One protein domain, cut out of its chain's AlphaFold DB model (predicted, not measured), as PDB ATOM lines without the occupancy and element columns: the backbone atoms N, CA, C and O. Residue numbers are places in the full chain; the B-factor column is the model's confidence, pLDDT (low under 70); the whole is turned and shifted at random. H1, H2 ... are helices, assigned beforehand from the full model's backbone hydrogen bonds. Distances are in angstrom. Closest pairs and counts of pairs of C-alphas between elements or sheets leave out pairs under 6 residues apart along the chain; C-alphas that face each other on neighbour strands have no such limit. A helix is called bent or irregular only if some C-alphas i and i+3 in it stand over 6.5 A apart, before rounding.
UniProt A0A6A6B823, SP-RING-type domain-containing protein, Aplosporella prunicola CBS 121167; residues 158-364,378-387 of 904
ATOM      1  N   GLU A 158     169.302 177.467 191.879       81.62
ATOM      2  CA  GLU A 158     168.926 176.425 190.925       81.62
ATOM      3  C   GLU A 158     167.748 176.852 190.029       81.62
ATOM      4  O   GLU A 158     167.842 176.752 188.804       81.62
ATOM      5  N   TYR A 159     166.660 177.372 190.611       84.88
ATOM      6  CA  TYR A 159     165.487 177.832 189.859       84.88
ATOM      7  C   TYR A 159     165.811 179.068 189.019       84.88
ATOM      8  O   TYR A 159     165.517 179.117 187.820       84.88
ATOM      9  N   CYS A 160     166.469 180.051 189.634       87.38
ATOM     10  CA  CYS A 160     166.866 181.279 188.962       87.38
ATOM     11  C   CYS A 160     167.836 181.000 187.802       87.38
ATOM     12  O   CYS A 160     167.642 181.523 186.705       87.38
ATOM     13  N   ASN A 161     168.827 180.121 187.987       87.06
ATOM     14  CA  ASN A 161     169.745 179.726 186.917       87.06
ATOM     15  C   ASN A 161     169.045 178.927 185.810       87.06
ATOM     16  O   ASN A 161     169.343 179.155 184.639       87.06
ATOM     17  N   ALA A 162     168.083 178.051 186.126       86.19
ATOM     18  CA  ALA A 162     167.284 177.368 185.103       86.19
ATOM     19  C   ALA A 162     166.483 178.368 184.243       86.19
ATOM     20  O   ALA A 162     166.465 178.263 183.015       86.19
ATOM     21  N   ARG A 163     165.894 179.396 184.868       87.31
ATOM     22  CA  ARG A 163     165.207 180.501 184.175       87.31
ATOM     23  C   ARG A 163     166.164 181.405 183.386       87.31
ATOM     24  O   ARG A 163     165.787 181.893 182.323       87.31
ATOM     25  N   LEU A 164     167.394 181.621 183.848       87.75
ATOM     26  CA  LEU A 164     168.409 182.358 183.081       87.75
ATOM     27  C   LEU A 164     168.921 181.558 181.877       87.75
ATOM     28  O   LEU A 164     169.129 182.133 180.812       87.75
ATOM     29  N   GLN A 165     169.064 180.235 182.001       85.94
ATOM     30  CA  GLN A 165     169.393 179.367 180.867       85.94
ATOM     31  C   GLN A 165     168.299 179.388 179.794       85.94
ATOM     32  O   GLN A 165     168.622 179.384 178.609       85.94
ATOM     33  N   ASP A 166     167.024 179.450 180.185       84.81
ATOM     34  CA  ASP A 166     165.915 179.593 179.239       84.81
ATOM     35  C   ASP A 166     165.959 180.935 178.484       84.81
ATOM     36  O   ASP A 166     165.901 180.952 177.252       84.81
ATOM     37  N   LEU A 167     166.202 182.051 179.187       83.38
ATOM     38  CA  LEU A 167     166.456 183.352 178.552       83.38
ATOM     39  C   LEU A 167     167.637 183.278 177.571       83.38
ATOM     40  O   LEU A 167     167.530 183.743 176.442       83.38
ATOM     41  N   MET A 168     168.753 182.663 177.972       83.19
ATOM     42  CA  MET A 168     169.961 182.550 177.144       83.19
ATOM     43  C   MET A 168     169.794 181.647 175.911       83.19
ATOM     44  O   MET A 168     170.564 181.787 174.959       83.19
ATOM     45  N   ARG A 169     168.807 180.739 175.897       84.75
ATOM     46  CA  ARG A 169     168.428 179.965 174.699       84.75
ATOM     47  C   ARG A 169     167.668 180.824 173.691       84.75
ATOM     48  O   ARG A 169     167.930 180.715 172.499       84.75
ATOM     49  N   HIS A 170     166.766 181.679 174.170       81.38
ATOM     50  CA  HIS A 170     165.995 182.599 173.327       81.38
ATOM     51  C   HIS A 170     166.828 183.805 172.858       81.38
ATOM     52  O   HIS A 170     166.660 184.271 171.733       81.38
ATOM     53  N   PHE A 171     167.769 184.273 173.685       81.81
ATOM     54  CA  PHE A 171     168.651 185.408 173.406       81.81
ATOM     55  C   PHE A 171     170.115 185.034 173.700       81.81
ATOM     56  O   PHE A 171     170.625 185.302 174.795       81.81
ATOM     57  N   PRO A 172     170.829 184.417 172.740       78.25
ATOM     58  CA  PRO A 172     172.234 184.061 172.914       78.25
ATOM     59  C   PRO A 172     173.085 185.299 173.225       78.25
ATOM     60  O   PRO A 172     172.907 186.339 172.589       78.25
ATOM     61  N   ILE A 173     174.050 185.193 174.149       73.06
ATOM     62  CA  ILE A 173     174.835 186.342 174.662       73.06
ATOM     63  C   ILE A 173     175.490 187.178 173.548       73.06
ATOM     64  O   ILE A 173     175.563 188.405 173.642       73.06
ATOM     65  N   ASN A 174     175.911 186.534 172.460       75.69
ATOM     66  CA  ASN A 174     176.536 187.191 171.310       75.69
ATOM     67  C   ASN A 174     175.568 188.110 170.533       75.69
ATOM     68  O   ASN A 174     176.020 188.979 169.798       75.69
ATOM     69  N   THR A 175     174.253 187.941 170.717       80.94
ATOM     70  CA  THR A 175     173.185 188.771 170.125       80.94
ATOM     71  C   THR A 175     172.700 189.892 171.050       80.94
ATOM     72  O   THR A 175     171.886 190.709 170.629       80.94
ATOM     73  N   LEU A 176     173.135 189.917 172.316       83.31
ATOM     74  CA  LEU A 176     172.746 190.945 173.285       83.31
ATOM     75  C   LEU A 176     173.543 192.239 173.061       83.31
ATOM     76  O   LEU A 176     174.757 192.199 172.844       83.31
ATOM     77  N   GLY A 177     172.878 193.388 173.174       85.19
ATOM     78  CA  GLY A 177     173.519 194.704 173.210       85.19
ATOM     79  C   GLY A 177     174.437 194.874 174.429       85.19
ATOM     80  O   GLY A 177     174.406 194.080 175.370       85.19
ATOM     81  N   HIS A 178     175.266 195.924 174.445       84.56
ATOM     82  CA  HIS A 178     176.183 196.169 175.570       84.56
ATOM     83  C   HIS A 178     175.432 196.290 176.908       84.56
ATOM     84  O   HIS A 178     175.753 195.567 177.849       84.56
ATOM     85  N   LEU A 179     174.390 197.128 176.961       85.62
ATOM     86  CA  LEU A 179     173.571 197.327 178.158       85.62
ATOM     87  C   LEU A 179     172.813 196.057 178.580       85.62
ATOM     88  O   LEU A 179     172.777 195.726 179.765       85.62
ATOM     89  N   GLU A 180     172.261 195.311 177.618       88.06
ATOM     90  CA  GLU A 180     171.591 194.030 177.874       88.06
ATOM     91  C   GLU A 180     172.550 193.022 178.535       88.06
ATOM     92  O   GLU A 180     172.184 192.383 179.522       88.06
ATOM     93  N   ARG A 181     173.803 192.927 178.057       87.75
ATOM     94  CA  ARG A 181     174.842 192.082 178.678       87.75
ATOM     95  C   ARG A 181     175.225 192.558 180.078       87.75
ATOM     96  O   ARG A 181     175.361 191.724 180.967       87.75
ATOM     97  N   THR A 182     175.377 193.867 180.292       86.62
ATOM     98  CA  THR A 182     175.681 194.430 181.620       86.62
ATOM     99  C   THR A 182     174.585 194.092 182.631       86.62
ATOM    100  O   THR A 182     174.888 193.617 183.723       86.62
ATOM    101  N   ARG A 183     173.311 194.262 182.258       89.31
ATOM    102  CA  ARG A 183     172.171 193.935 183.126       89.31
ATOM    103  C   ARG A 183     172.023 192.440 183.370       89.31
ATOM    104  O   ARG A 183     171.811 192.047 184.512       89.31
ATOM    105  N   LEU A 184     172.199 191.605 182.343       89.69
ATOM    106  CA  LEU A 184     172.211 190.151 182.514       89.69
ATOM    107  C   LEU A 184     173.320 189.710 183.482       89.69
ATOM    108  O   LEU A 184     173.073 188.851 184.324       89.69
ATOM    109  N   GLY A 185     174.499 190.338 183.416       89.81
ATOM    110  CA  GLY A 185     175.593 190.117 184.364       89.81
ATOM    111  C   GLY A 185     175.217 190.471 185.807       89.81
ATOM    112  O   GLY A 185     175.421 189.654 186.696       89.81
ATOM    113  N   LEU A 186     174.594 191.634 186.038       91.50
ATOM    114  CA  LEU A 186     174.116 192.024 187.375       91.50
ATOM    115  C   LEU A 186     173.022 191.082 187.907       91.50
ATOM    116  O   LEU A 186     173.021 190.750 189.086       91.50
ATOM    117  N   ILE A 187     172.116 190.603 187.048       92.69
ATOM    118  CA  ILE A 187     171.096 189.610 187.424       92.69
ATOM    119  C   ILE A 187     171.750 188.263 187.778       92.69
ATOM    120  O   ILE A 187     171.378 187.645 188.771       92.69
ATOM    121  N   GLN A 188     172.744 187.812 187.005       91.94
ATOM    122  CA  GLN A 188     173.523 186.604 187.309       91.94
ATOM    123  C   GLN A 188     174.284 186.734 188.639       91.94
ATOM    124  O   GLN A 188     174.296 185.794 189.433       91.94
ATOM    125  N   GLU A 189     174.874 187.900 188.910       91.88
ATOM    126  CA  GLU A 189     175.559 188.196 190.170       91.88
ATOM    127  C   GLU A 189     174.580 188.236 191.354       91.88
ATOM    128  O   GLU A 189     174.869 187.657 192.402       91.88
ATOM    129  N   ALA A 190     173.387 188.812 191.175       92.94
ATOM    130  CA  ALA A 190     172.329 188.832 192.187       92.94
ATOM    131  C   ALA A 190     171.847 187.417 192.538       92.94
ATOM    132  O   ALA A 190     171.734 187.068 193.711       92.94
ATOM    133  N   VAL A 191     171.648 186.562 191.531       91.06
ATOM    134  CA  VAL A 191     171.310 185.143 191.728       91.06
ATOM    135  C   VAL A 191     172.437 184.388 192.440       91.06
ATOM    136  O   VAL A 191     172.169 183.593 193.336       91.06
ATOM    137  N   HIS A 192     173.700 184.641 192.085       88.81
ATOM    138  CA  HIS A 192     174.846 183.985 192.725       88.81
ATOM    139  C   HIS A 192     175.046 184.414 194.189       88.81
ATOM    140  O   HIS A 192     175.454 183.608 195.024       88.81
ATOM    141  N   THR A 193     174.748 185.676 194.506       86.50
ATOM    142  CA  THR A 193     174.916 186.264 195.846       86.50
ATOM    143  C   THR A 193     173.665 186.179 196.726       86.50
ATOM    144  O   THR A 193     173.756 186.476 197.915       86.50
ATOM    145  N   ASN A 194     172.538 185.691 196.193       87.50
ATOM    146  CA  ASN A 194     171.216 185.677 196.836       87.50
ATOM    147  C   ASN A 194     170.656 187.093 197.130       87.50
ATOM    148  O   ASN A 194     169.933 187.294 198.106       87.50
ATOM    149  N   ASP A 195     170.980 188.087 196.292       90.31
ATOM    150  CA  ASP A 195     170.466 189.465 196.382       90.31
ATOM    151  C   ASP A 195     169.074 189.579 195.728       90.31
ATOM    152  O   ASP A 195     168.898 190.091 194.617       90.31
ATOM    153  N   TYR A 196     168.061 189.056 196.421       87.06
ATOM    154  CA  TYR A 196     166.667 189.089 195.957       87.06
ATOM    155  C   TYR A 196     166.080 190.500 195.916       87.06
ATOM    156  O   TYR A 196     165.249 190.780 195.054       87.06
ATOM    157  N   VAL A 197     166.580 191.398 196.768       91.94
ATOM    158  CA  VAL A 197     166.200 192.812 196.779       91.94
ATOM    159  C   VAL A 197     166.557 193.451 195.433       91.94
ATOM    160  O   VAL A 197     165.696 194.062 194.801       91.94
ATOM    161  N   TYR A 198     167.785 193.240 194.927       95.19
ATOM    162  CA  TYR A 198     168.169 193.689 193.582       95.19
ATOM    163  C   TYR A 198     167.231 193.124 192.507       95.19
ATOM    164  O   TYR A 198     166.746 193.875 191.658       95.19
ATOM    165  N   LEU A 199     166.953 191.814 192.540       93.81
ATOM    166  CA  LEU A 199     166.103 191.160 191.538       93.81
ATOM    167  C   LEU A 199     164.683 191.738 191.518       93.81
ATOM    168  O   LEU A 199     164.165 192.030 190.440       93.81
ATOM    169  N   THR A 200     164.068 191.947 192.681       93.31
ATOM    170  CA  THR A 200     162.704 192.480 192.772       93.31
ATOM    171  C   THR A 200     162.642 193.971 192.435       93.31
ATOM    172  O   THR A 200     161.744 194.384 191.702       93.31
ATOM    173  N   PHE A 201     163.625 194.779 192.849       96.00
ATOM    174  CA  PHE A 201     163.717 196.190 192.442       96.00
ATOM    175  C   PHE A 201     163.896 196.322 190.921       96.00
ATOM    176  O   PHE A 201     163.242 197.147 190.282       96.00
ATOM    177  N   HIS A 202     164.735 195.473 190.320       95.38
ATOM    178  CA  HIS A 202     164.911 195.403 188.871       95.38
ATOM    179  C   HIS A 202     163.620 194.964 188.155       95.38
ATOM    180  O   HIS A 202     163.260 195.542 187.128       95.38
ATOM    181  N   GLN A 203     162.890 193.985 188.703       95.12
ATOM    182  CA  GLN A 203     161.598 193.546 188.172       95.12
ATOM    183  C   GLN A 203     160.548 194.669 188.221       95.12
ATOM    184  O   GLN A 203     159.874 194.910 187.219       95.12
ATOM    185  N   PHE A 204     160.441 195.395 189.342       95.75
ATOM    186  CA  PHE A 204     159.556 196.558 189.465       95.75
ATOM    187  C   PHE A 204     159.945 197.674 188.485       95.75
ATOM    188  O   PHE A 204     159.071 198.215 187.817       95.75
ATOM    189  N   MET A 205     161.237 197.973 188.317       95.38
ATOM    190  CA  MET A 205     161.712 198.937 187.312       95.38
ATOM    191  C   MET A 205     161.343 198.505 185.880       95.38
ATOM    192  O   MET A 205     160.949 199.330 185.059       95.38
ATOM    193  N   CYS A 206     161.432 197.211 185.554       95.12
ATOM    194  CA  CYS A 206     161.007 196.704 184.245       95.12
ATOM    195  C   CYS A 206     159.488 196.825 184.053       95.12
ATOM    196  O   CYS A 206     159.044 197.318 183.015       95.12
ATOM    197  N   LEU A 207     158.695 196.456 185.065       94.38
ATOM    198  CA  LEU A 207     157.236 196.601 185.048       94.38
ATOM    199  C   LEU A 207     156.805 198.063 184.897       94.38
ATOM    200  O   LEU A 207     156.005 198.351 184.016       94.38
ATOM    201  N   HIS A 208     157.402 198.994 185.644       95.31
ATOM    202  CA  HIS A 208     157.129 200.430 185.521       95.31
ATOM    203  C   HIS A 208     157.343 200.968 184.096       95.31
ATOM    204  O   HIS A 208     156.682 201.917 183.688       95.31
ATOM    205  N   SER A 209     158.264 200.393 183.320       92.88
ATOM    206  CA  SER A 209     158.502 200.836 181.937       92.88
ATOM    207  C   SER A 209     157.603 200.186 180.879       92.88
ATOM    208  O   SER A 209     157.488 200.727 179.783       92.88
ATOM    209  N   VAL A 210     157.011 199.020 181.171       91.94
ATOM    210  CA  VAL A 210     156.284 198.192 180.185       91.94
ATOM    211  C   VAL A 210     154.785 198.136 180.470       91.94
ATOM    212  O   VAL A 210     153.982 198.228 179.547       91.94
ATOM    213  N   ASP A 211     154.408 197.953 181.733       89.44
ATOM    214  CA  ASP A 211     153.024 197.809 182.186       89.44
ATOM    215  C   ASP A 211     152.905 198.283 183.656       89.44
ATOM    216  O   ASP A 211     152.940 197.463 184.584       89.44
ATOM    217  N   PRO A 212     152.801 199.610 183.896       90.81
ATOM    218  CA  PRO A 212     152.673 200.181 185.241       90.81
ATOM    219  C   PRO A 212     151.452 199.669 186.017       90.81
ATOM    220  O   PRO A 212     151.461 199.670 187.246       90.81
ATOM    221  N   GLU A 213     150.409 199.206 185.320       88.00
ATOM    222  CA  GLU A 213     149.185 198.666 185.926       88.00
ATOM    223  C   GLU A 213     149.408 197.311 186.612       88.00
ATOM    224  O   GLU A 213     148.613 196.904 187.459       88.00
ATOM    225  N   ARG A 214     150.507 196.612 186.292       87.69
ATOM    226  CA  ARG A 214     150.907 195.359 186.959       87.69
ATOM    227  C   ARG A 214     151.798 195.554 188.180       87.69
ATOM    228  O   ARG A 214     152.137 194.559 188.827       87.69
ATOM    229  N   LEU A 215     152.192 196.785 188.507       92.00
ATOM    230  CA  LEU A 215     152.868 197.056 189.772       92.00
ATOM    231  C   LEU A 215     151.920 196.788 190.958       92.00
ATOM    232  O   LEU A 215     150.704 196.934 190.824       92.00
ATOM    233  N   PRO A 216     152.450 196.417 192.137       91.69
ATOM    234  CA  PRO A 216     151.670 196.412 193.371       91.69
ATOM    235  C   PRO A 216     151.014 197.785 193.599       91.69
ATOM    236  O   PRO A 216     151.674 198.818 193.457       91.69
ATOM    237  N   LEU A 217     149.724 197.803 193.955       86.62
ATOM    238  CA  LEU A 217     148.961 199.038 194.210       86.62
ATOM    239  C   LEU A 217     149.632 199.875 195.309       86.62
ATOM    240  O   LEU A 217     149.721 201.096 195.220       86.62
ATOM    241  N   GLU A 218     150.204 199.172 196.284       87.19
ATOM    242  CA  GLU A 218     150.936 199.678 197.437       87.19
ATOM    243  C   GLU A 218     152.247 200.407 197.068       87.19
ATOM    244  O   GLU A 218     152.845 201.065 197.918       87.19
ATOM    245  N   ILE A 219     152.708 200.266 195.818       89.44
ATOM    246  CA  ILE A 219     153.829 201.013 195.227       89.44
ATOM    247  C   ILE A 219     153.297 202.069 194.251       89.44
ATOM    248  O   ILE A 219     153.771 203.202 194.264       89.44
ATOM    249  N   LYS A 220     152.297 201.719 193.429       84.62
ATOM    250  CA  LYS A 220     151.737 202.581 192.375       84.62
ATOM    251  C   LYS A 220     151.210 203.922 192.903       84.62
ATOM    252  O   LYS A 220     151.388 204.941 192.245       84.62
ATOM    253  N   HIS A 221     150.576 203.918 194.075       83.62
ATOM    254  CA  HIS A 221     149.975 205.110 194.687       83.62
ATOM    255  C   HIS A 221     150.885 205.814 195.710       83.62
ATOM    256  O   HIS A 221     150.494 206.815 196.306       83.62
ATOM    257  N   LEU A 222     152.110 205.321 195.928       89.38
ATOM    258  CA  LEU A 222     152.994 205.864 196.954       89.38
ATOM    259  C   LEU A 222     153.606 207.206 196.518       89.38
ATOM    260  O   LEU A 222     154.263 207.310 195.481       89.38
ATOM    261  N   ARG A 223     153.447 208.242 197.351       89.81
ATOM    262  CA  ARG A 223     154.064 209.558 197.131       89.81
ATOM    263  C   ARG A 223     155.587 209.422 197.002       89.81
ATOM    264  O   ARG A 223     156.223 208.837 197.876       89.81
ATOM    265  N   GLY A 224     156.160 209.983 195.936       90.38
ATOM    266  CA  GLY A 224     157.590 209.882 195.621       90.38
ATOM    267  C   GLY A 224     157.991 208.656 194.789       90.38
ATOM    268  O   GLY A 224     159.180 208.459 194.539       90.38
ATOM    269  N   ALA A 225     157.044 207.793 194.389       92.50
ATOM    270  CA  ALA A 225     157.361 206.584 193.626       92.50
ATOM    271  C   ALA A 225     157.983 206.894 192.255       92.50
ATOM    272  O   ALA A 225     158.944 206.225 191.880       92.50
ATOM    273  N   SER A 226     157.494 207.914 191.538       92.88
ATOM    274  CA  SER A 226     158.052 208.312 190.232       92.88
ATOM    275  C   SER A 226     159.524 208.694 190.366       92.88
ATOM    276  O   SER A 226     160.373 208.144 189.676       92.88
ATOM    277  N   GLU A 227     159.841 209.552 191.331       94.00
ATOM    278  CA  GLU A 227     161.187 210.044 191.612       94.00
ATOM    279  C   GLU A 227     162.132 208.913 192.056       94.00
ATOM    280  O   GLU A 227     163.325 208.917 191.743       94.00
ATOM    281  N   ALA A 228     161.600 207.903 192.750       95.25
ATOM    282  CA  ALA A 228     162.335 206.696 193.110       95.25
ATOM    283  C   ALA A 228     162.616 205.792 191.891       95.25
ATOM    284  O   ALA A 228     163.714 205.240 191.784       95.25
ATOM    285  N   PHE A 229     161.675 205.668 190.948       95.94
ATOM    286  CA  PHE A 229     161.913 204.988 189.672       95.94
ATOM    287  C   PHE A 229     162.888 205.770 188.779       95.94
ATOM    288  O   PHE A 229     163.796 205.161 188.223       95.94
ATOM    289  N   ASP A 230     162.801 207.101 188.721       94.25
ATOM    290  CA  ASP A 230     163.763 207.968 188.021       94.25
ATOM    291  C   ASP A 230     165.182 207.832 188.594       94.25
ATOM    292  O   ASP A 230     166.170 207.781 187.850       94.25
ATOM    293  N   LEU A 231     165.303 207.683 189.918       94.69
ATOM    294  CA  LEU A 231     166.569 207.337 190.558       94.69
ATOM    295  C   LEU A 231     167.056 205.939 190.136       94.69
ATOM    296  O   LEU A 231     168.238 205.784 189.834       94.69
ATOM    297  N   LEU A 232     166.180 204.932 190.040       95.12
ATOM    298  CA  LEU A 232     166.563 203.606 189.534       95.12
ATOM    299  C   LEU A 232     166.986 203.638 188.059       95.12
ATOM    300  O   LEU A 232     168.012 203.045 187.736       95.12
ATOM    301  N   TYR A 233     166.307 204.387 187.185       94.31
ATOM    302  CA  TYR A 233     166.750 204.596 185.799       94.31
ATOM    303  C   TYR A 233     168.070 205.375 185.719       94.31
ATOM    304  O   TYR A 233     168.878 205.131 184.824       94.31
ATOM    305  N   THR A 234     168.349 206.264 186.675       90.94
ATOM    306  CA  THR A 234     169.650 206.945 186.787       90.94
ATOM    307  C   THR A 234     170.768 205.985 187.219       90.94
ATOM    308  O   THR A 234     171.909 206.118 186.776       90.94
ATOM    309  N   LEU A 235     170.461 205.009 188.081       90.62
ATOM    310  CA  LEU A 235     171.426 204.051 188.636       90.62
ATOM    311  C   LEU A 235     171.676 202.837 187.721       90.62
ATOM    312  O   LEU A 235     172.821 202.416 187.567       90.62
ATOM    313  N   LEU A 236     170.623 202.286 187.111       89.94
ATOM    314  CA  LEU A 236     170.617 201.051 186.307       89.94
ATOM    315  C   LEU A 236     170.446 201.305 184.794       89.94
ATOM    316  O   LEU A 236     170.273 200.358 184.013       89.94
ATOM    317  N   MET A 237     170.516 202.579 184.387       85.81
ATOM    318  CA  MET A 237     170.224 203.105 183.045       85.81
ATOM    319  C   MET A 237     168.751 202.919 182.628       85.81
ATOM    320  O   MET A 237     168.001 202.162 183.241       85.81
ATOM    321  N   SER A 238     168.315 203.629 181.583       87.12
ATOM    322  CA  SER A 238     166.942 203.544 181.066       87.12
ATOM    323  C   SER A 238     166.641 202.185 180.419       87.12
ATOM    324  O   SER A 238     167.517 201.546 179.837       87.12
ATOM    325  N   ASN A 239     165.371 201.770 180.449       89.44
ATOM    326  CA  ASN A 239     164.902 200.587 179.720       89.44
ATOM    327  C   ASN A 239     164.757 200.824 178.204       89.44
ATOM    328  O   ASN A 239     164.651 199.860 177.453       89.44
ATOM    329  N   SER A 240     164.804 202.080 177.745       85.69
ATOM    330  CA  SER A 240     164.627 202.471 176.334       85.69
ATOM    331  C   SER A 240     165.712 201.969 175.372       85.69
ATOM    332  O   SER A 240     165.501 201.977 174.166       85.69
ATOM    333  N   GLU A 241     166.875 201.562 175.886       81.75
ATOM    334  CA  GLU A 241     167.996 201.021 175.097       81.75
ATOM    335  C   GLU A 241     168.005 199.478 175.018       81.75
ATOM    336  O   GLU A 241     168.900 198.892 174.407       81.75
ATOM    337  N   LEU A 242     167.035 198.802 175.644       88.12
ATOM    338  CA  LEU A 242     166.890 197.346 175.597       88.12
ATOM    339  C   LEU A 242     165.826 196.936 174.577       88.12
ATOM    340  O   LEU A 242     164.859 197.660 174.339       88.12
ATOM    341  N   ARG A 243     165.955 195.727 174.020       89.56
ATOM    342  CA  ARG A 243     164.894 195.153 173.188       89.56
ATOM    343  C   ARG A 243     163.613 194.914 174.000       89.56
ATOM    344  O   ARG A 243     163.712 194.373 175.108       89.56
ATOM    345  N   PRO A 244     162.420 195.231 173.457       88.56
ATOM    346  CA  PRO A 244     161.151 195.041 174.159       88.56
ATOM    347  C   PRO A 244     160.963 193.622 174.702       88.56
ATOM    348  O   PRO A 244     160.521 193.452 175.834       88.56
ATOM    349  N   GLU A 245     161.365 192.600 173.946       88.50
ATOM    350  CA  GLU A 245     161.219 191.193 174.331       88.50
ATOM    351  C   GLU A 245     162.082 190.835 175.554       88.50
ATOM    352  O   GLU A 245     161.666 190.047 176.407       88.50
ATOM    353  N   VAL A 246     163.262 191.453 175.678       89.19
ATOM    354  CA  VAL A 246     164.179 191.265 176.812       89.19
ATOM    355  C   VAL A 246     163.639 191.971 178.060       89.19
ATOM    356  O   VAL A 246     163.637 191.378 179.140       89.19
ATOM    357  N   VAL A 247     163.111 193.197 177.929       91.25
ATOM    358  CA  VAL A 247     162.473 193.901 179.061       91.25
ATOM    359  C   VAL A 247     161.215 193.159 179.522       91.25
ATOM    360  O   VAL A 247     161.036 192.959 180.722       91.25
ATOM    361  N   VAL A 248     160.387 192.667 178.592       90.88
ATOM    362  CA  VAL A 248     159.220 191.823 178.901       90.88
ATOM    363  C   VAL A 248     159.643 190.563 179.660       90.88
ATOM    364  O   VAL A 248     159.018 190.250 180.674       90.88
ATOM    365  N   TYR A 249     160.728 189.883 179.270       91.06
ATOM    366  CA  TYR A 249     161.238 188.749 180.052       91.06
ATOM    367  C   TYR A 249     161.636 189.159 181.478       91.06
ATOM    368  O   TYR A 249     161.310 188.465 182.444       91.06
ATOM    369  N   PHE A 250     162.288 190.312 181.643       92.19
ATOM    370  CA  PHE A 250     162.650 190.822 182.965       92.19
ATOM    371  C   PHE A 250     161.439 191.188 183.842       92.19
ATOM    372  O   PHE A 250     161.551 191.100 185.062       92.19
ATOM    373  N   THR A 251     160.262 191.491 183.275       93.31
ATOM    374  CA  THR A 251     159.026 191.663 184.075       93.31
ATOM    375  C   THR A 251     158.526 190.371 184.737       93.31
ATOM    376  O   THR A 251     157.769 190.431 185.707       93.31
ATOM    377  N   ILE A 252     158.951 189.197 184.250       90.56
ATOM    378  CA  ILE A 252     158.545 187.869 184.751       90.56
ATOM    379  C   ILE A 252     159.705 187.070 185.368       90.56
ATOM    380  O   ILE A 252     159.576 185.860 185.592       90.56
ATOM    381  N   PHE A 253     160.839 187.726 185.629       91.06
ATOM    382  CA  PHE A 253     162.003 187.152 186.299       91.06
ATOM    383  C   PHE A 253     162.136 187.731 187.724       91.06
ATOM    384  O   PHE A 253     162.035 188.946 187.863       91.06
ATOM    385  N   PRO A 254     162.394 186.914 188.768       89.25
ATOM    386  CA  PRO A 254     162.594 185.461 188.729       89.25
ATOM    387  C   PRO A 254     161.296 184.681 188.468       89.25
ATOM    388  O   PRO A 254     161.334 183.651 187.803       89.25
ATOM    389  N   ALA A 255     160.137 185.194 188.882       89.12
ATOM    390  CA  ALA A 255     158.811 184.675 188.538       89.12
ATOM    391  C   ALA A 255     157.840 185.842 188.283       89.12
ATOM    392  O   ALA A 255     158.151 186.981 188.619       89.12
ATOM    393  N   SER A 256     156.669 185.594 187.685       90.44
ATOM    394  CA  SER A 256     155.666 186.659 187.519       90.44
ATOM    395  C   SER A 256     155.164 187.145 188.887       90.44
ATOM    396  O   SER A 256     155.038 186.338 189.808       90.44
ATOM    397  N   LEU A 257     154.821 188.433 189.043       89.94
ATOM    398  CA  LEU A 257     154.264 188.919 190.317       89.94
ATOM    399  C   LEU A 257     152.973 188.183 190.714       89.94
ATOM    400  O   LEU A 257     152.713 187.994 191.901       89.94
ATOM    401  N   THR A 258     152.201 187.698 189.738       89.12
ATOM    402  CA  THR A 258     151.027 186.842 189.963       89.12
ATOM    403  C   THR A 258     151.417 185.494 190.574       89.12
ATOM    404  O   THR A 258     150.830 185.085 191.575       89.12
ATOM    405  N   ASP A 259     152.436 184.815 190.033       87.12
ATOM    406  CA  ASP A 259     152.988 183.590 190.628       87.12
ATOM    407  C   ASP A 259     153.557 183.856 192.024       87.12
ATOM    408  O   ASP A 259     153.315 183.071 192.938       87.12
ATOM    409  N   MET A 260     154.281 184.965 192.201       87.38
ATOM    410  CA  MET A 260     154.883 185.338 193.483       87.38
ATOM    411  C   MET A 260     153.826 185.615 194.548       87.38
ATOM    412  O   MET A 260     153.939 185.091 195.653       87.38
ATOM    413  N   ARG A 261     152.748 186.328 194.210       87.75
ATOM    414  CA  ARG A 261     151.609 186.554 195.110       87.75
ATOM    415  C   ARG A 261     150.894 185.252 195.487       87.75
ATOM    416  O   ARG A 261     150.487 185.106 196.632       87.75
ATOM    417  N   MET A 262     150.755 184.305 194.556       84.81
ATOM    418  CA  MET A 262     150.040 183.042 194.801       84.81
ATOM    419  C   MET A 262     150.874 181.994 195.552       84.81
ATOM    420  O   MET A 262     150.326 181.244 196.353       84.81
ATOM    421  N   LYS A 263     152.183 181.906 195.279       81.44
ATOM    422  CA  LYS A 263     153.065 180.841 195.797       81.44
ATOM    423  C   LYS A 263     153.964 181.305 196.945       81.44
ATOM    424  O   LYS A 263     154.276 180.507 197.823       81.44
ATOM    425  N   TRP A 264     154.357 182.582 196.961       84.25
ATOM    426  CA  TRP A 264     155.304 183.156 197.927       84.25
ATOM    427  C   TRP A 264     154.855 184.548 198.445       84.25
ATOM    428  O   TRP A 264     155.655 185.488 198.431       84.25
ATOM    429  N   PRO A 265     153.600 184.716 198.924       83.50
ATOM    430  CA  PRO A 265     153.040 186.027 199.282       83.50
ATOM    431  C   PRO A 265     153.862 186.783 200.334       83.50
ATOM    432  O   PRO A 265     154.079 187.981 200.188       83.50
ATOM    433  N   ASN A 266     154.370 186.087 201.357       84.75
ATOM    434  CA  ASN A 266     155.173 186.698 202.423       84.75
ATOM    435  C   ASN A 266     156.511 187.258 201.910       84.75
ATOM    436  O   ASN A 266     156.973 188.285 202.403       84.75
ATOM    437  N   LEU A 267     157.124 186.594 200.922       83.06
ATOM    438  CA  LEU A 267     158.367 187.051 200.301       83.06
ATOM    439  C   LEU A 267     158.101 188.329 199.500       83.06
ATOM    440  O   LEU A 267     158.751 189.342 199.732       83.06
ATOM    441  N   LEU A 268     157.086 188.301 198.628       88.50
ATOM    442  CA  LEU A 268     156.688 189.470 197.843       88.50
ATOM    443  C   LEU A 268     156.308 190.661 198.741       88.50
ATOM    444  O   LEU A 268     156.714 191.781 198.455       88.50
ATOM    445  N   ALA A 269     155.590 190.427 199.844       88.62
ATOM    446  CA  ALA A 269     155.246 191.471 200.807       88.62
ATOM    447  C   ALA A 269     156.489 192.101 201.468       88.62
ATOM    448  O   ALA A 269     156.576 193.323 201.549       88.62
ATOM    449  N   ASN A 270     157.479 191.299 201.881       89.12
ATOM    450  CA  ASN A 270     158.740 191.812 202.432       89.12
ATOM    451  C   ASN A 270     159.512 192.673 201.414       89.12
ATOM    452  O   ASN A 270     159.996 193.745 201.775       89.12
ATOM    453  N   GLU A 271     159.593 192.256 200.147       90.06
ATOM    454  CA  GLU A 271     160.269 193.053 199.112       90.06
ATOM    455  C   GLU A 271     159.494 194.330 198.740       90.06
ATOM    456  O   GLU A 271     160.105 195.366 198.477       90.06
ATOM    457  N   ILE A 272     158.155 194.300 198.788       93.25
ATOM    458  CA  ILE A 272     157.317 195.503 198.658       93.25
ATOM    459  C   ILE A 272     157.626 196.492 199.789       93.25
ATOM    460  O   ILE A 272     157.871 197.660 199.506       93.25
ATOM    461  N   GLU A 273     157.682 196.056 201.052       93.31
ATOM    462  CA  GLU A 273     158.016 196.948 202.177       93.31
ATOM    463  C   GLU A 273     159.443 197.524 202.072       93.31
ATOM    464  O   GLU A 273     159.652 198.705 202.358       93.31
ATOM    465  N   ARG A 274     160.421 196.747 201.578       92.88
ATOM    466  CA  ARG A 274     161.770 197.268 201.269       92.88
ATOM    467  C   ARG A 274     161.736 198.321 200.162       92.88
ATOM    468  O   ARG A 274     162.378 199.362 200.296       92.88
ATOM    469  N   PHE A 275     160.945 198.107 199.111       95.75
ATOM    470  CA  PHE A 275     160.768 199.103 198.053       95.75
ATOM    471  C   PHE A 275     160.071 200.374 198.560       95.75
ATOM    472  O   PHE A 275     160.520 201.476 198.248       95.75
ATOM    473  N   LYS A 276     159.040 200.257 199.410       94.81
ATOM    474  CA  LYS A 276     158.400 201.412 200.070       94.81
ATOM    475  C   LYS A 276     159.402 202.215 200.903       94.81
ATOM    476  O   LYS A 276     159.430 203.441 200.811       94.81
ATOM    477  N   LEU A 277     160.256 201.544 201.683       93.31
ATOM    478  CA  LEU A 277     161.321 202.201 202.450       93.31
ATOM    479  C   LEU A 277     162.324 202.931 201.547       93.31
ATOM    480  O   LEU A 277     162.737 204.039 201.893       93.31
ATOM    481  N   PHE A 278     162.677 202.354 200.393       96.38
ATOM    482  CA  PHE A 278     163.489 203.032 199.382       96.38
ATOM    483  C   PHE A 278     162.792 204.288 198.838       96.38
ATOM    484  O   PHE A 278     163.386 205.363 198.868       96.38
ATOM    485  N   VAL A 279     161.523 204.186 198.426       95.69
ATOM    486  CA  VAL A 279     160.720 205.312 197.906       95.69
ATOM    487  C   VAL A 279     160.598 206.457 198.917       95.69
ATOM    488  O   VAL A 279     160.740 207.622 198.555       95.69
ATOM    489  N   ILE A 280     160.353 206.151 200.193       92.69
ATOM    490  CA  ILE A 280     160.206 207.170 201.244       92.69
ATOM    491  C   ILE A 280     161.543 207.872 201.521       92.69
ATOM    492  O   ILE A 280     161.585 209.088 201.702       92.69
ATOM    493  N   ARG A 281     162.652 207.124 201.563       92.75
ATOM    494  CA  ARG A 281     163.967 207.667 201.939       92.75
ATOM    495  C   ARG A 281     164.662 208.402 200.786       92.75
ATOM    496  O   ARG A 281     165.307 209.427 201.015       92.75
ATOM    497  N   SER A 282     164.498 207.934 199.548       93.44
ATOM    498  CA  SER A 282     165.190 208.475 198.371       93.44
ATOM    499  C   SER A 282     164.838 209.936 198.048       93.44
ATOM    500  O   SER A 282     165.738 210.672 197.636       93.44
ATOM    501  N   GLN A 283     163.596 210.370 198.320       89.81
ATOM    502  CA  GLN A 283     163.049 211.716 198.030       89.81
ATOM    503  C   GLN A 283     163.981 212.873 198.417       89.81
ATOM    504  O   GLN A 283     164.140 213.841 197.670       89.81
ATOM    505  N   HIS A 284     164.619 212.778 199.585       88.00
ATOM    506  CA  HIS A 284     165.604 213.763 200.049       88.00
ATOM    507  C   HIS A 284     166.973 213.136 200.319       88.00
ATOM    508  O   HIS A 284     167.999 213.813 200.202       88.00
ATOM    509  N   GLY A 285     167.016 211.835 200.625       90.81
ATOM    510  CA  GLY A 285     168.240 211.120 200.959       90.81
ATOM    511  C   GLY A 285     169.272 211.085 199.837       90.81
ATOM    512  O   GLY A 285     170.462 211.174 200.121       90.81
ATOM    513  N   TRP A 286     168.854 211.037 198.566       93.31
ATOM    514  CA  TRP A 286     169.784 211.054 197.428       93.31
ATOM    515  C   TRP A 286     170.566 212.366 197.330       93.31
ATOM    516  O   TRP A 286     171.800 212.366 197.313       93.31
ATOM    517  N   THR A 287     169.852 213.491 197.328       92.50
ATOM    518  CA  THR A 287     170.451 214.830 197.269       92.50
ATOM    519  C   THR A 287     171.294 215.107 198.511       92.50
ATOM    520  O   THR A 287     172.425 215.581 198.388       92.50
ATOM    521  N   ARG A 288     170.790 214.742 199.699       93.25
ATOM    522  CA  ARG A 288     171.516 214.854 200.969       93.25
ATOM    523  C   ARG A 288     172.831 214.072 200.942       93.25
ATOM    524  O   ARG A 288     173.879 214.645 201.220       93.25
ATOM    525  N   LEU A 289     172.794 212.798 200.549       94.50
ATOM    526  CA  LEU A 289     173.977 211.937 200.492       94.50
ATOM    527  C   LEU A 289     175.047 212.509 199.552       94.50
ATOM    528  O   LEU A 289     176.224 212.532 199.905       94.50
ATOM    529  N   GLN A 290     174.651 213.022 198.382       93.69
ATOM    530  CA  GLN A 290     175.574 213.681 197.450       93.69
ATOM    531  C   GLN A 290     176.200 214.954 198.034       93.69
ATOM    532  O   GLN A 290     177.397 215.184 197.845       93.69
ATOM    533  N   GLN A 291     175.413 215.780 198.729       92.56
ATOM    534  CA  GLN A 291     175.899 217.002 199.372       92.56
ATOM    535  C   GLN A 291     176.870 216.691 200.515       92.56
ATOM    536  O   GLN A 291     177.967 217.245 200.523       92.56
ATOM    537  N   GLU A 292     176.517 215.772 201.417       92.94
ATOM    538  CA  GLU A 292     177.382 215.355 202.526       92.94
ATOM    539  C   GLU A 292     178.696 214.760 202.000       92.94
ATOM    540  O   GLU A 292     179.763 215.227 202.390       92.94
ATOM    541  N   CYS A 293     178.644 213.829 201.034       95.69
ATOM    542  CA  CYS A 293     179.828 213.262 200.371       95.69
ATOM    543  C   CYS A 293     180.748 214.344 199.776       95.69
ATOM    544  O   CYS A 293     181.968 214.289 199.944       95.69
ATOM    545  N   LYS A 294     180.167 215.352 199.108       92.88
ATOM    546  CA  LYS A 294     180.911 216.479 198.530       92.88
ATOM    547  C   LYS A 294     181.545 217.371 199.603       92.88
ATOM    548  O   LYS A 294     182.675 217.807 199.413       92.88
ATOM    549  N   GLN A 295     180.840 217.647 200.701       92.94
ATOM    550  CA  GLN A 295     181.350 218.468 201.806       92.94
ATOM    551  C   GLN A 295     182.490 217.773 202.558       92.94
ATOM    552  O   GLN A 295     183.482 218.416 202.888       92.94
ATOM    553  N   ARG A 296     182.372 216.460 202.807       93.94
ATOM    554  CA  ARG A 296     183.356 215.692 203.590       93.94
ATOM    555  C   ARG A 296     184.527 215.128 202.783       93.94
ATOM    556  O   ARG A 296     185.525 214.738 203.376       93.94
ATOM    557  N   GLY A 297     184.439 215.091 201.452       91.62
ATOM    558  CA  GLY A 297     185.562 214.742 200.568       91.62
ATOM    559  C   GLY A 297     185.850 213.241 200.404       91.62
ATOM    560  O   GLY A 297     186.848 212.880 199.785       91.62
ATOM    561  N   TRP A 298     184.966 212.366 200.891       94.81
ATOM    562  CA  TRP A 298     185.031 210.905 200.722       94.81
ATOM    563  C   TRP A 298     183.638 210.330 200.354       94.81
ATOM    564  O   TRP A 298     182.642 211.034 200.525       94.81
ATOM    565  N   PRO A 299     183.530 209.106 199.794       96.50
ATOM    566  CA  PRO A 299     182.285 208.528 199.260       96.50
ATOM    567  C   PRO A 299     181.344 207.992 200.358       96.50
ATOM    568  O   PRO A 299     181.715 207.992 201.534       96.50
ATOM    569  N   PRO A 300     180.134 207.507 200.012       96.06
ATOM    570  CA  PRO A 300     179.225 206.906 200.987       96.06
ATOM    571  C   PRO A 300     179.774 205.621 201.628       96.06
ATOM    572  O   PRO A 300     180.490 204.838 200.995       96.06
ATOM    573  N   MET A 301     179.370 205.384 202.873       93.75
ATOM    574  CA  MET A 301     179.431 204.112 203.590       93.75
ATOM    575  C   MET A 301     178.103 203.362 203.483       93.75
ATOM    576  O   MET A 301     177.030 203.945 203.354       93.75
ATOM    577  N   VAL A 302     178.171 202.045 203.645       92.50
ATOM    578  CA  VAL A 302     177.028 201.112 203.601       92.50
ATOM    579  C   VAL A 302     175.906 201.508 204.569       92.50
ATOM    580  O   VAL A 302     174.737 201.496 204.194       92.50
ATOM    581  N   GLN A 303     176.255 201.946 205.783       88.69
ATOM    582  CA  GLN A 303     175.289 202.434 206.769       88.69
ATOM    583  C   GLN A 303     174.491 203.647 206.262       88.69
ATOM    584  O   GLN A 303     173.288 203.718 206.493       88.69
ATOM    585  N   GLU A 304     175.123 204.578 205.547       92.12
ATOM    586  CA  GLU A 304     174.450 205.759 204.988       92.12
ATOM    587  C   GLU A 304     173.521 205.376 203.831       92.12
ATOM    588  O   GLU A 304     172.436 205.934 203.707       92.12
ATOM    589  N   LEU A 305     173.888 204.376 203.022       94.31
ATOM    590  CA  LEU A 305     173.025 203.860 201.951       94.31
ATOM    591  C   LEU A 305     171.746 203.218 202.511       94.31
ATOM    592  O   LEU A 305     170.654 203.441 201.991       94.31
ATOM    593  N   ILE A 306     171.857 202.495 203.625       90.25
ATOM    594  CA  ILE A 306     170.699 201.923 204.321       90.25
ATOM    595  C   ILE A 306     169.880 203.027 205.006       90.25
ATOM    596  O   ILE A 306     168.657 203.066 204.864       90.25
ATOM    597  N   LEU A 307     170.517 203.948 205.737       87.62
ATOM    598  CA  LEU A 307     169.814 204.987 206.501       87.62
ATOM    599  C   LEU A 307     169.152 206.046 205.613       87.62
ATOM    600  O   LEU A 307     168.003 206.397 205.867       87.62
ATOM    601  N   TYR A 308     169.846 206.543 204.587       92.19
ATOM    602  CA  TYR A 308     169.369 207.645 203.748       92.19
ATOM    603  C   TYR A 308     168.664 207.186 202.476       92.19
ATOM    604  O   TYR A 308     167.864 207.947 201.954       92.19
ATOM    605  N   LEU A 309     168.925 205.979 201.961       93.69
ATOM    606  CA  LEU A 309     168.245 205.476 200.757       93.69
ATOM    607  C   LEU A 309     167.394 204.232 201.014       93.69
ATOM    608  O   LEU A 309     166.648 203.847 200.132       93.69
ATOM    609  N   GLY A 310     167.477 203.584 202.180       91.50
ATOM    610  CA  GLY A 310     166.740 202.336 202.429       91.50
ATOM    611  C   GLY A 310     167.278 201.123 201.664       91.50
ATOM    612  O   GLY A 310     166.596 200.108 201.607       91.50
ATOM    613  N   ILE A 311     168.479 201.211 201.079       93.56
ATOM    614  CA  ILE A 311     169.034 200.164 200.209       93.56
ATOM    615  C   ILE A 311     169.910 199.207 201.023       93.56
ATOM    616  O   ILE A 311     171.040 199.541 201.385       93.56
ATOM    617  N   ASP A 312     169.414 197.996 201.260       89.62
ATOM    618  CA  ASP A 312     170.140 196.877 201.876       89.62
ATOM    619  C   ASP A 312     170.747 195.892 200.851       89.62
ATOM    620  O   ASP A 312     171.719 195.214 201.184       89.62
ATOM    621  N   SER A 313     170.257 195.876 199.602       93.12
ATOM    622  CA  SER A 313     170.860 195.161 198.457       93.12
ATOM    623  C   SER A 313     172.351 195.504 198.277       93.12
ATOM    624  O   SER A 313     172.681 196.664 197.987       93.12
ATOM    625  N   PRO A 314     173.269 194.520 198.357       92.44
ATOM    626  CA  PRO A 314     174.684 194.743 198.086       92.44
ATOM    627  C   PRO A 314     174.984 195.300 196.686       92.44
ATOM    628  O   PRO A 314     175.867 196.155 196.549       92.44
ATOM    629  N   LEU A 315     174.243 194.870 195.658       93.50
ATOM    630  CA  LEU A 315     174.469 195.305 194.275       93.50
ATOM    631  C   LEU A 315     173.940 196.713 194.004       93.50
ATOM    632  O   LEU A 315     174.630 197.516 193.368       93.50
ATOM    633  N   LEU A 316     172.761 197.070 194.526       95.19
ATOM    634  CA  LEU A 316     172.274 198.453 194.455       95.19
ATOM    635  C   LEU A 316     173.178 199.397 195.259       95.19
ATOM    636  O   LEU A 316     173.486 200.490 194.783       95.19
ATOM    637  N   GLN A 317     173.685 198.969 196.420       95.69
ATOM    638  CA  GLN A 317     174.675 199.728 197.190       95.69
ATOM    639  C   GLN A 317     175.953 200.005 196.379       95.69
ATOM    640  O   GLN A 317     176.407 201.149 196.320       95.69
ATOM    641  N   GLN A 318     176.514 198.993 195.704       94.94
ATOM    642  CA  GLN A 318     177.686 199.170 194.836       94.94
ATOM    643  C   GLN A 318     177.373 200.056 193.618       94.94
ATOM    644  O   GLN A 318     178.218 200.838 193.180       94.94
ATOM    645  N   THR A 319     176.152 199.981 193.087       94.50
ATOM    646  CA  THR A 319     175.689 200.812 191.964       94.50
ATOM    647  C   THR A 319     175.590 202.285 192.373       94.50
ATOM    648  O   THR A 319     176.125 203.155 191.683       94.50
ATOM    649  N   VAL A 320     175.006 202.571 193.541       95.94
ATOM    650  CA  VAL A 320     174.979 203.912 194.145       95.94
ATOM    651  C   VAL A 320     176.389 204.432 194.421       95.94
ATOM    652  O   VAL A 320     176.700 205.569 194.060       95.94
ATOM    653  N   TYR A 321     177.260 203.599 194.999       96.50
ATOM    654  CA  TYR A 321     178.663 203.942 195.228       96.50
ATOM    655  C   TYR A 321     179.350 204.360 193.920       96.50
ATOM    656  O   TYR A 321     179.896 205.459 193.837       96.50
ATOM    657  N   ARG A 322     179.241 203.542 192.863       93.31
ATOM    658  CA  ARG A 322     179.777 203.839 191.523       93.31
ATOM    659  C   ARG A 322     179.212 205.136 190.942       93.31
ATOM    660  O   ARG A 322     179.967 205.927 190.383       93.31
ATOM    661  N   ALA A 323     177.907 205.377 191.070       93.38
ATOM    662  CA  ALA A 323     177.265 206.590 190.563       93.38
ATOM    663  C   ALA A 323     177.783 207.858 191.266       93.38
ATOM    664  O   ALA A 323     178.134 208.835 190.600       93.38
ATOM    665  N   ILE A 324     177.897 207.831 192.597       94.44
ATOM    666  CA  ILE A 324     178.403 208.961 193.390       94.44
ATOM    667  C   ILE A 324     179.907 209.162 193.164       94.44
ATOM    668  O   ILE A 324     180.336 210.297 192.948       94.44
ATOM    669  N   VAL A 325     180.701 208.083 193.127       94.00
ATOM    670  CA  VAL A 325     182.147 208.172 192.873       94.00
ATOM    671  C   VAL A 325     182.437 208.763 191.496       94.00
ATOM    672  O   VAL A 325     183.237 209.694 191.388       94.00
ATOM    673  N   ARG A 326     181.723 208.301 190.459       91.12
ATOM    674  CA  ARG A 326     181.838 208.849 189.101       91.12
ATOM    675  C   ARG A 326     181.463 210.332 189.058       91.12
ATOM    676  O   ARG A 326     182.162 211.119 188.437       91.12
ATOM    677  N   ARG A 327     180.397 210.742 189.753       90.62
ATOM    678  CA  ARG A 327     179.931 212.139 189.751       90.62
ATOM    679  C   ARG A 327     180.874 213.116 190.465       90.62
ATOM    680  O   ARG A 327     180.924 214.275 190.064       90.62
ATOM    681  N   LEU A 328     181.553 212.689 191.532       92.00
ATOM    682  CA  LEU A 328     182.298 213.595 192.422       92.00
ATOM    683  C   LEU A 328     183.830 213.499 192.309       92.00
ATOM    684  O   LEU A 328     184.485 214.520 192.501       92.00
ATOM    685  N   TRP A 329     184.401 212.334 191.975       91.56
ATOM    686  CA  TRP A 329     185.863 212.131 191.918       91.56
ATOM    687  C   TRP A 329     186.395 211.655 190.555       91.56
ATOM    688  O   TRP A 329     187.611 211.622 190.376       91.56
ATOM    689  N   LEU A 330     185.538 211.313 189.579       86.31
ATOM    690  CA  LEU A 330     185.989 210.848 188.257       86.31
ATOM    691  C   LEU A 330     185.307 211.570 187.072       86.31
ATOM    692  O   LEU A 330     184.322 211.072 186.525       86.31
ATOM    693  N   PRO A 331     185.863 212.708 186.614       76.81
ATOM    694  CA  PRO A 331     185.411 213.398 185.407       76.81
ATOM    695  C   PRO A 331     185.322 212.480 184.178       76.81
ATOM    696  O   PRO A 331     186.247 211.718 183.899       76.81
ATOM    697  N   SER A 332     184.258 212.620 183.380       75.12
ATOM    698  CA  SER A 332     183.947 211.721 182.252       75.12
ATOM    699  C   SER A 332     185.047 211.609 181.186       75.12
ATOM    700  O   SER A 332     185.118 210.607 180.487       75.12
ATOM    701  N   HIS A 333     185.920 212.615 181.057       76.31
ATOM    702  CA  HIS A 333     187.044 212.600 180.111       76.31
ATOM    703  C   HIS A 333     188.231 211.729 180.569       76.31
ATOM    704  O   HIS A 333     189.133 211.471 179.777       76.31
ATOM    705  N   LEU A 334     188.244 211.291 181.833       75.75
ATOM    706  CA  LEU A 334     189.241 210.373 182.394       75.75
ATOM    707  C   LEU A 334     188.740 208.924 182.439       75.75
ATOM    708  O   LEU A 334     189.474 208.038 182.892       75.75
ATOM    709  N   ASP A 335     187.504 208.656 182.007       64.62
ATOM    710  CA  ASP A 335     186.977 207.295 182.000       64.62
ATOM    711  C   ASP A 335     187.767 206.421 181.006       64.62
ATOM    712  O   ASP A 335     188.167 206.857 179.927       64.62
ATOM    713  N   GLY A 336     188.084 205.193 181.410       67.62
ATOM    714  CA  GLY A 336     188.964 204.302 180.645       67.62
ATOM    715  C   GLY A 336     190.478 204.594 180.701       67.62
ATOM    716  O   GLY A 336     191.249 203.808 180.141       67.62
ATOM    717  N   ALA A 337     190.962 205.629 181.402       81.56
ATOM    718  CA  ALA A 337     192.407 205.814 181.607       81.56
ATOM    719  C   ALA A 337     193.013 204.727 182.528       81.56
ATOM    720  O   ALA A 337     192.332 204.122 183.361       81.56
ATOM    721  N   ALA A 338     194.322 204.462 182.402       82.38
ATOM    722  CA  ALA A 338     194.999 203.437 183.209       82.38
ATOM    723  C   ALA A 338     194.987 203.763 184.715       82.38
ATOM    724  O   ALA A 338     194.722 202.875 185.527       82.38
ATOM    725  N   ALA A 339     195.186 205.038 185.072       85.06
ATOM    726  CA  ALA A 339     195.046 205.533 186.441       85.06
ATOM    727  C   ALA A 339     193.619 205.306 186.976       85.06
ATOM    728  O   ALA A 339     193.449 204.770 188.069       85.06
ATOM    729  N   SER A 340     192.594 205.603 186.170       87.38
ATOM    730  CA  SER A 340     191.179 205.429 186.529       87.38
ATOM    731  C   SER A 340     190.812 203.964 186.785       87.38
ATOM    732  O   SER A 340     190.064 203.670 187.713       87.38
ATOM    733  N   ARG A 341     191.385 203.014 186.026       87.88
ATOM    734  CA  ARG A 341     191.213 201.569 186.289       87.88
ATOM    735  C   ARG A 341     191.802 201.130 187.633       87.88
ATOM    736  O   ARG A 341     191.220 200.270 188.292       87.88
ATOM    737  N   LEU A 342     192.949 201.685 188.032       89.12
ATOM    738  CA  LEU A 342     193.555 201.402 189.338       89.12
ATOM    739  C   LEU A 342     192.741 202.039 190.471       89.12
ATOM    740  O   LEU A 342     192.434 201.356 191.445       89.12
ATOM    741  N   PHE A 343     192.317 203.292 190.294       93.38
ATOM    742  CA  PHE A 343     191.438 203.996 191.227       93.38
ATOM    743  C   PHE A 343     190.130 203.233 191.472       93.38
ATOM    744  O   PHE A 343     189.804 202.959 192.626       93.38
ATOM    745  N   TRP A 344     189.421 202.808 190.419       92.69
ATOM    746  CA  TRP A 344     188.211 201.983 190.556       92.69
ATOM    747  C   TRP A 344     188.481 200.679 191.312       92.69
ATOM    748  O   TRP A 344     187.752 200.355 192.244       92.69
ATOM    749  N   ARG A 345     189.555 199.951 190.973       92.88
ATOM    750  CA  ARG A 345     189.898 198.686 191.646       92.88
ATOM    751  C   ARG A 345     190.143 198.873 193.146       92.88
ATOM    752  O   ARG A 345     189.689 198.052 193.940       92.88
ATOM    753  N   GLU A 346     190.892 199.901 193.533       94.19
ATOM    754  CA  GLU A 346     191.238 200.138 194.940       94.19
ATOM    755  C   GLU A 346     190.054 200.720 195.728       94.19
ATOM    756  O   GLU A 346     189.785 200.261 196.839       94.19
ATOM    757  N   SER A 347     189.297 201.653 195.141       94.88
ATOM    758  CA  SER A 347     188.125 202.281 195.771       94.88
ATOM    759  C   SER A 347     186.947 201.309 195.938       94.88
ATOM    760  O   SER A 347     186.434 201.156 197.047       94.88
ATOM    761  N   GLU A 348     186.584 200.541 194.903       94.06
ATOM    762  CA  GLU A 348     185.574 199.479 195.032       94.06
ATOM    763  C   GLU A 348     186.043 198.358 195.966       94.06
ATOM    764  O   GLU A 348     185.244 197.825 196.731       94.06
ATOM    765  N   GLY A 349     187.340 198.033 195.972       95.06
ATOM    766  CA  GLY A 349     187.918 197.073 196.915       95.06
ATOM    767  C   GLY A 349     187.837 197.528 198.378       95.06
ATOM    768  O   GLY A 349     187.675 196.693 199.269       95.06
ATOM    769  N   LEU A 350     187.921 198.837 198.642       96.12
ATOM    770  CA  LEU A 350     187.679 199.425 199.962       96.12
ATOM    771  C   LEU A 350     186.189 199.339 200.338       96.12
ATOM    772  O   LEU A 350     185.863 198.869 201.430       96.12
ATOM    773  N   PHE A 351     185.289 199.725 199.427       96.62
ATOM    774  CA  PHE A 351     183.842 199.667 199.655       96.62
ATOM    775  C   PHE A 351     183.339 198.234 199.887       96.62
ATOM    776  O   PHE A 351     182.625 197.986 200.857       96.62
ATOM    777  N   ALA A 352     183.773 197.269 199.074       93.94
ATOM    778  CA  ALA A 352     183.391 195.863 199.205       93.94
ATOM    779  C   ALA A 352     183.846 195.254 200.543       93.94
ATOM    780  O   ALA A 352     183.088 194.522 201.179       93.94
ATOM    781  N   LYS A 353     185.049 195.595 201.032       92.19
ATOM    782  CA  LYS A 353     185.509 195.186 202.375       92.19
ATOM    783  C   LYS A 353     184.639 195.778 203.481       92.19
ATOM    784  O   LYS A 353     184.288 195.070 204.422       92.19
ATOM    785  N   HIS A 354     184.282 197.057 203.364       92.50
ATOM    786  CA  HIS A 354     183.393 197.728 204.311       92.50
ATOM    787  C   HIS A 354     181.990 197.086 204.311       92.50
ATOM    788  O   HIS A 354     181.449 196.790 205.371       92.50
ATOM    789  N   GLN A 355     181.441 196.767 203.137       91.75
ATOM    790  CA  GLN A 355     180.167 196.058 202.966       91.75
ATOM    791  C   GLN A 355     180.183 194.644 203.553       91.75
ATOM    792  O   GLN A 355     179.288 194.292 204.317       91.75
ATOM    793  N   GLN A 356     181.224 193.853 203.283       88.38
ATOM    794  CA  GLN A 356     181.386 192.524 203.879       88.38
ATOM    795  C   GLN A 356     181.463 192.588 205.408       88.38
ATOM    796  O   GLN A 356     180.799 191.809 206.089       88.38
ATOM    797  N   ARG A 357     182.237 193.533 205.955       84.25
ATOM    798  CA  ARG A 357     182.377 193.737 207.402       84.25
ATOM    799  C   ARG A 357     181.057 194.165 208.047       84.25
ATOM    800  O   ARG A 357     180.668 193.584 209.055       84.25
ATOM    801  N   PHE A 358     180.348 195.118 207.447       83.19
ATOM    802  CA  PHE A 358     179.049 195.586 207.931       83.19
ATOM    803  C   PHE A 358     178.000 194.460 207.916       83.19
ATOM    804  O   PHE A 358     177.339 194.209 208.925       83.19
ATOM    805  N   ASN A 359     177.925 193.698 206.820       77.56
ATOM    806  CA  ASN A 359     177.027 192.548 206.705       77.56
ATOM    807  C   ASN A 359     177.388 191.437 207.702       77.56
ATOM    808  O   ASN A 359     176.492 190.852 208.304       77.56
ATOM    809  N   GLN A 360     178.677 191.180 207.956       72.88
ATOM    810  CA  GLN A 360     179.099 190.269 209.026       72.88
ATOM    811  C   GLN A 360     178.652 190.761 210.407       72.88
ATOM    812  O   GLN A 360     178.162 189.952 211.190       72.88
ATOM    813  N   VAL A 361     178.772 192.056 210.719       68.12
ATOM    814  CA  VAL A 361     178.336 192.612 212.014       68.12
ATOM    815  C   VAL A 361     176.827 192.440 212.223       68.12
ATOM    816  O   VAL A 361     176.427 192.046 213.318       68.12
ATOM    817  N   ILE A 362     176.010 192.652 211.184       64.75
ATOM    818  CA  ILE A 362     174.552 192.448 211.240       64.75
ATOM    819  C   ILE A 362     174.183 190.959 211.331       64.75
ATOM    820  O   ILE A 362     173.373 190.579 212.172       64.75
ATOM    821  N   LEU A 363     174.779 190.098 210.502       49.69
ATOM    822  CA  LEU A 363     174.423 188.673 210.438       49.69
ATOM    823  C   LEU A 363     174.945 187.855 211.631       49.69
ATOM    824  O   LEU A 363     174.321 186.871 212.020       49.69
ATOM    825  N   SER A 364     176.077 188.240 212.226       47.16
ATOM    826  CA  SER A 364     176.719 187.445 213.287       47.16
ATOM    827  C   SER A 364     176.088 187.630 214.667       47.16
ATOM    828  O   SER A 364     176.450 186.907 215.596       47.16
ATOM    829  N   GLU A 378     185.254 203.907 212.472       85.31
ATOM    830  CA  GLU A 378     185.111 203.234 211.178       85.31
ATOM    831  C   GLU A 378     185.033 204.249 210.026       85.31
ATOM    832  O   GLU A 378     185.752 204.101 209.037       85.31
ATOM    833  N   ALA A 379     184.288 205.347 210.198       87.62
ATOM    834  CA  ALA A 379     184.258 206.466 209.256       87.62
ATOM    835  C   ALA A 379     185.630 207.147 209.098       87.62
ATOM    836  O   ALA A 379     186.051 207.445 207.977       87.62
ATOM    837  N   GLN A 380     186.372 207.354 210.191       89.50
ATOM    838  CA  GLN A 380     187.727 207.913 210.157       89.50
ATOM    839  C   GLN A 380     188.707 206.983 209.420       89.50
ATOM    840  O   GLN A 380     189.497 207.445 208.597       89.50
ATOM    841  N   GLN A 381     188.642 205.668 209.650       91.31
ATOM    842  CA  GLN A 381     189.466 204.699 208.916       91.31
ATOM    843  C   GLN A 381     189.103 204.666 207.427       91.31
ATOM    844  O   GLN A 381     189.983 204.782 206.573       91.31
ATOM    845  N   TYR A 382     187.813 204.553 207.106       94.38
ATOM    846  CA  TYR A 382     187.310 204.478 205.735       94.38
ATOM    847  C   TYR A 382     187.662 205.734 204.919       94.38
ATOM    848  O   TYR A 382     188.202 205.621 203.817       94.38
ATOM    849  N   SER A 383     187.449 206.926 205.488       95.25
ATOM    850  CA  SER A 383     187.847 208.201 204.876       95.25
ATOM    851  C   SER A 383     189.361 208.304 204.663       95.25
ATOM    852  O   SER A 383     189.784 208.624 203.553       95.25
ATOM    853  N   THR A 384     190.183 207.947 205.659       94.69
ATOM    854  CA  THR A 384     191.655 207.944 205.537       94.69
ATOM    855  C   THR A 384     192.129 207.061 204.378       94.69
ATOM    856  O   THR A 384     192.940 207.496 203.556       94.69
ATOM    857  N   PHE A 385     191.599 205.837 204.263       96.19
ATOM    858  CA  PHE A 385     191.951 204.941 203.159       96.19
ATOM    859  C   PHE A 385     191.479 205.469 201.800       96.19
ATOM    860  O   PHE A 385     192.238 205.394 200.833       96.19
ATOM    861  N   PHE A 386     190.268 206.029 201.707       96.88
ATOM    862  CA  PHE A 386     189.780 206.586 200.446       96.88
ATOM    863  C   PHE A 386     190.604 207.798 199.989       96.88
ATOM    864  O   PHE A 386     190.992 207.864 198.825       96.88
ATOM    865  N   ILE A 387     190.915 208.727 200.899       94.25
ATOM    866  CA  ILE A 387     191.725 209.917 200.597       94.25
ATOM    867  C   ILE A 387     193.116 209.501 200.100       94.25
ATOM    868  O   ILE A 387     193.601 210.051 199.115       94.25
TER     869      ILE A 387
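This is residues 158 to 364 and 378 to 387 of the 904 residues of the protein "SP-RING-type domain-containing protein" of Aplosporella prunicola CBS 121167 (UniProt A0A6A6B823). Two groups of crossed helices stand side by side, joined by the long bent helix H8: its arm H8a packs on H3, H4, H5 and H7 of the first group, and its arm H8b packs on H9 of the second. H3 is in the middle of the first group, with H2 and H6 on it and H1 beyond H2; in the second, H10 and H12 pack on H11 and H9 crosses it. The printed part has 217 residues with twelve named helices, H1 to H12 in chain order, and no named strand: the class is all helix, and the helix packing is mostly crossed. It is compact, with a radius of gyration of the C-alphas of 17.8 A and spans of 49 by 39 by 34 A.

H8, residues 265 to 296, was assigned as one helix by its hydrogen bonds but is bent, with C-alphas 283 and 286 6.8 A apart. Its arms are H8a, residues 265 to 283, 27.6 A, and H8b, residues 286 to 296, 15.6 A, at a steep tilt of 56 degrees. Before it come H1, 158 to 170, from C-alpha 158 at (168.926, 176.425, 190.925); H2, 178 to 193, 22.6 A; H3, 196 to 210, 21.0 A; H4, 217 to 220; H5, 225 to 236; H6, 244 to 251; and H7, 257 to 263. After it come H9, 302 to 309; H10, 314 to 329, 21.6 A; H11, 338 to 363, 37.2 A; and H12, 378 to 387, to C-alpha 387 at (191.725, 209.917, 200.597).

H3 and H8, the latter taken whole, are the hubs, touching five other helices each. Residues 271 to 275 of H8a touch residues 197 to 201 of H3, about perpendicular at 74 degrees; the closest C-alphas, Val 197 and Glu 271, are 6.4 A apart. H8a also touches H4 (closest C-alphas Ile 219 and Lys 276, 6.7 A), H5 (Ala 228 and Val 279, 5.2 A), H7 (Met 260 and Leu 268, 6.3 A) and H9 (Ser 282 and Leu 309, 4.9 A). H3 touches H6 at a steep tilt of 43 degrees, closest at C-alphas Gln 203 and Thr 251, 5.2 A. Among the hairpins are H1 and H2, closest at C-alphas Cys 160 and Val 191, 6.5 A, and H10 and H11, closest at C-alphas Pro 314 and Gln 355, 7.5 A. H12 touches residues 347 to 354 of H11 at a shallow tilt of 9 degrees, opposite ways, closest at C-alphas Ser 347 and Phe 386, 6.6 A. H1 and H12 are apart. Every O i to N i+4 pair is within hydrogen-bond range in H1, H2, H3, H5, H6, H7, H8b, H9, H10, H11 and H12, and 14 of 15 in H8a; H4 is too short for such a pair.

The two C-alphas farthest apart, Met 262 and Ala 339, are 51.0 A apart. Residues 365 to 377 are not printed, and C-alphas 364 and 378 are 18.0 A apart across this cut. Of the links printed whole, none is long. Mean pLDDT of the printed part is 89.1; residues 335 to 336 and 361 to 364 are under 70.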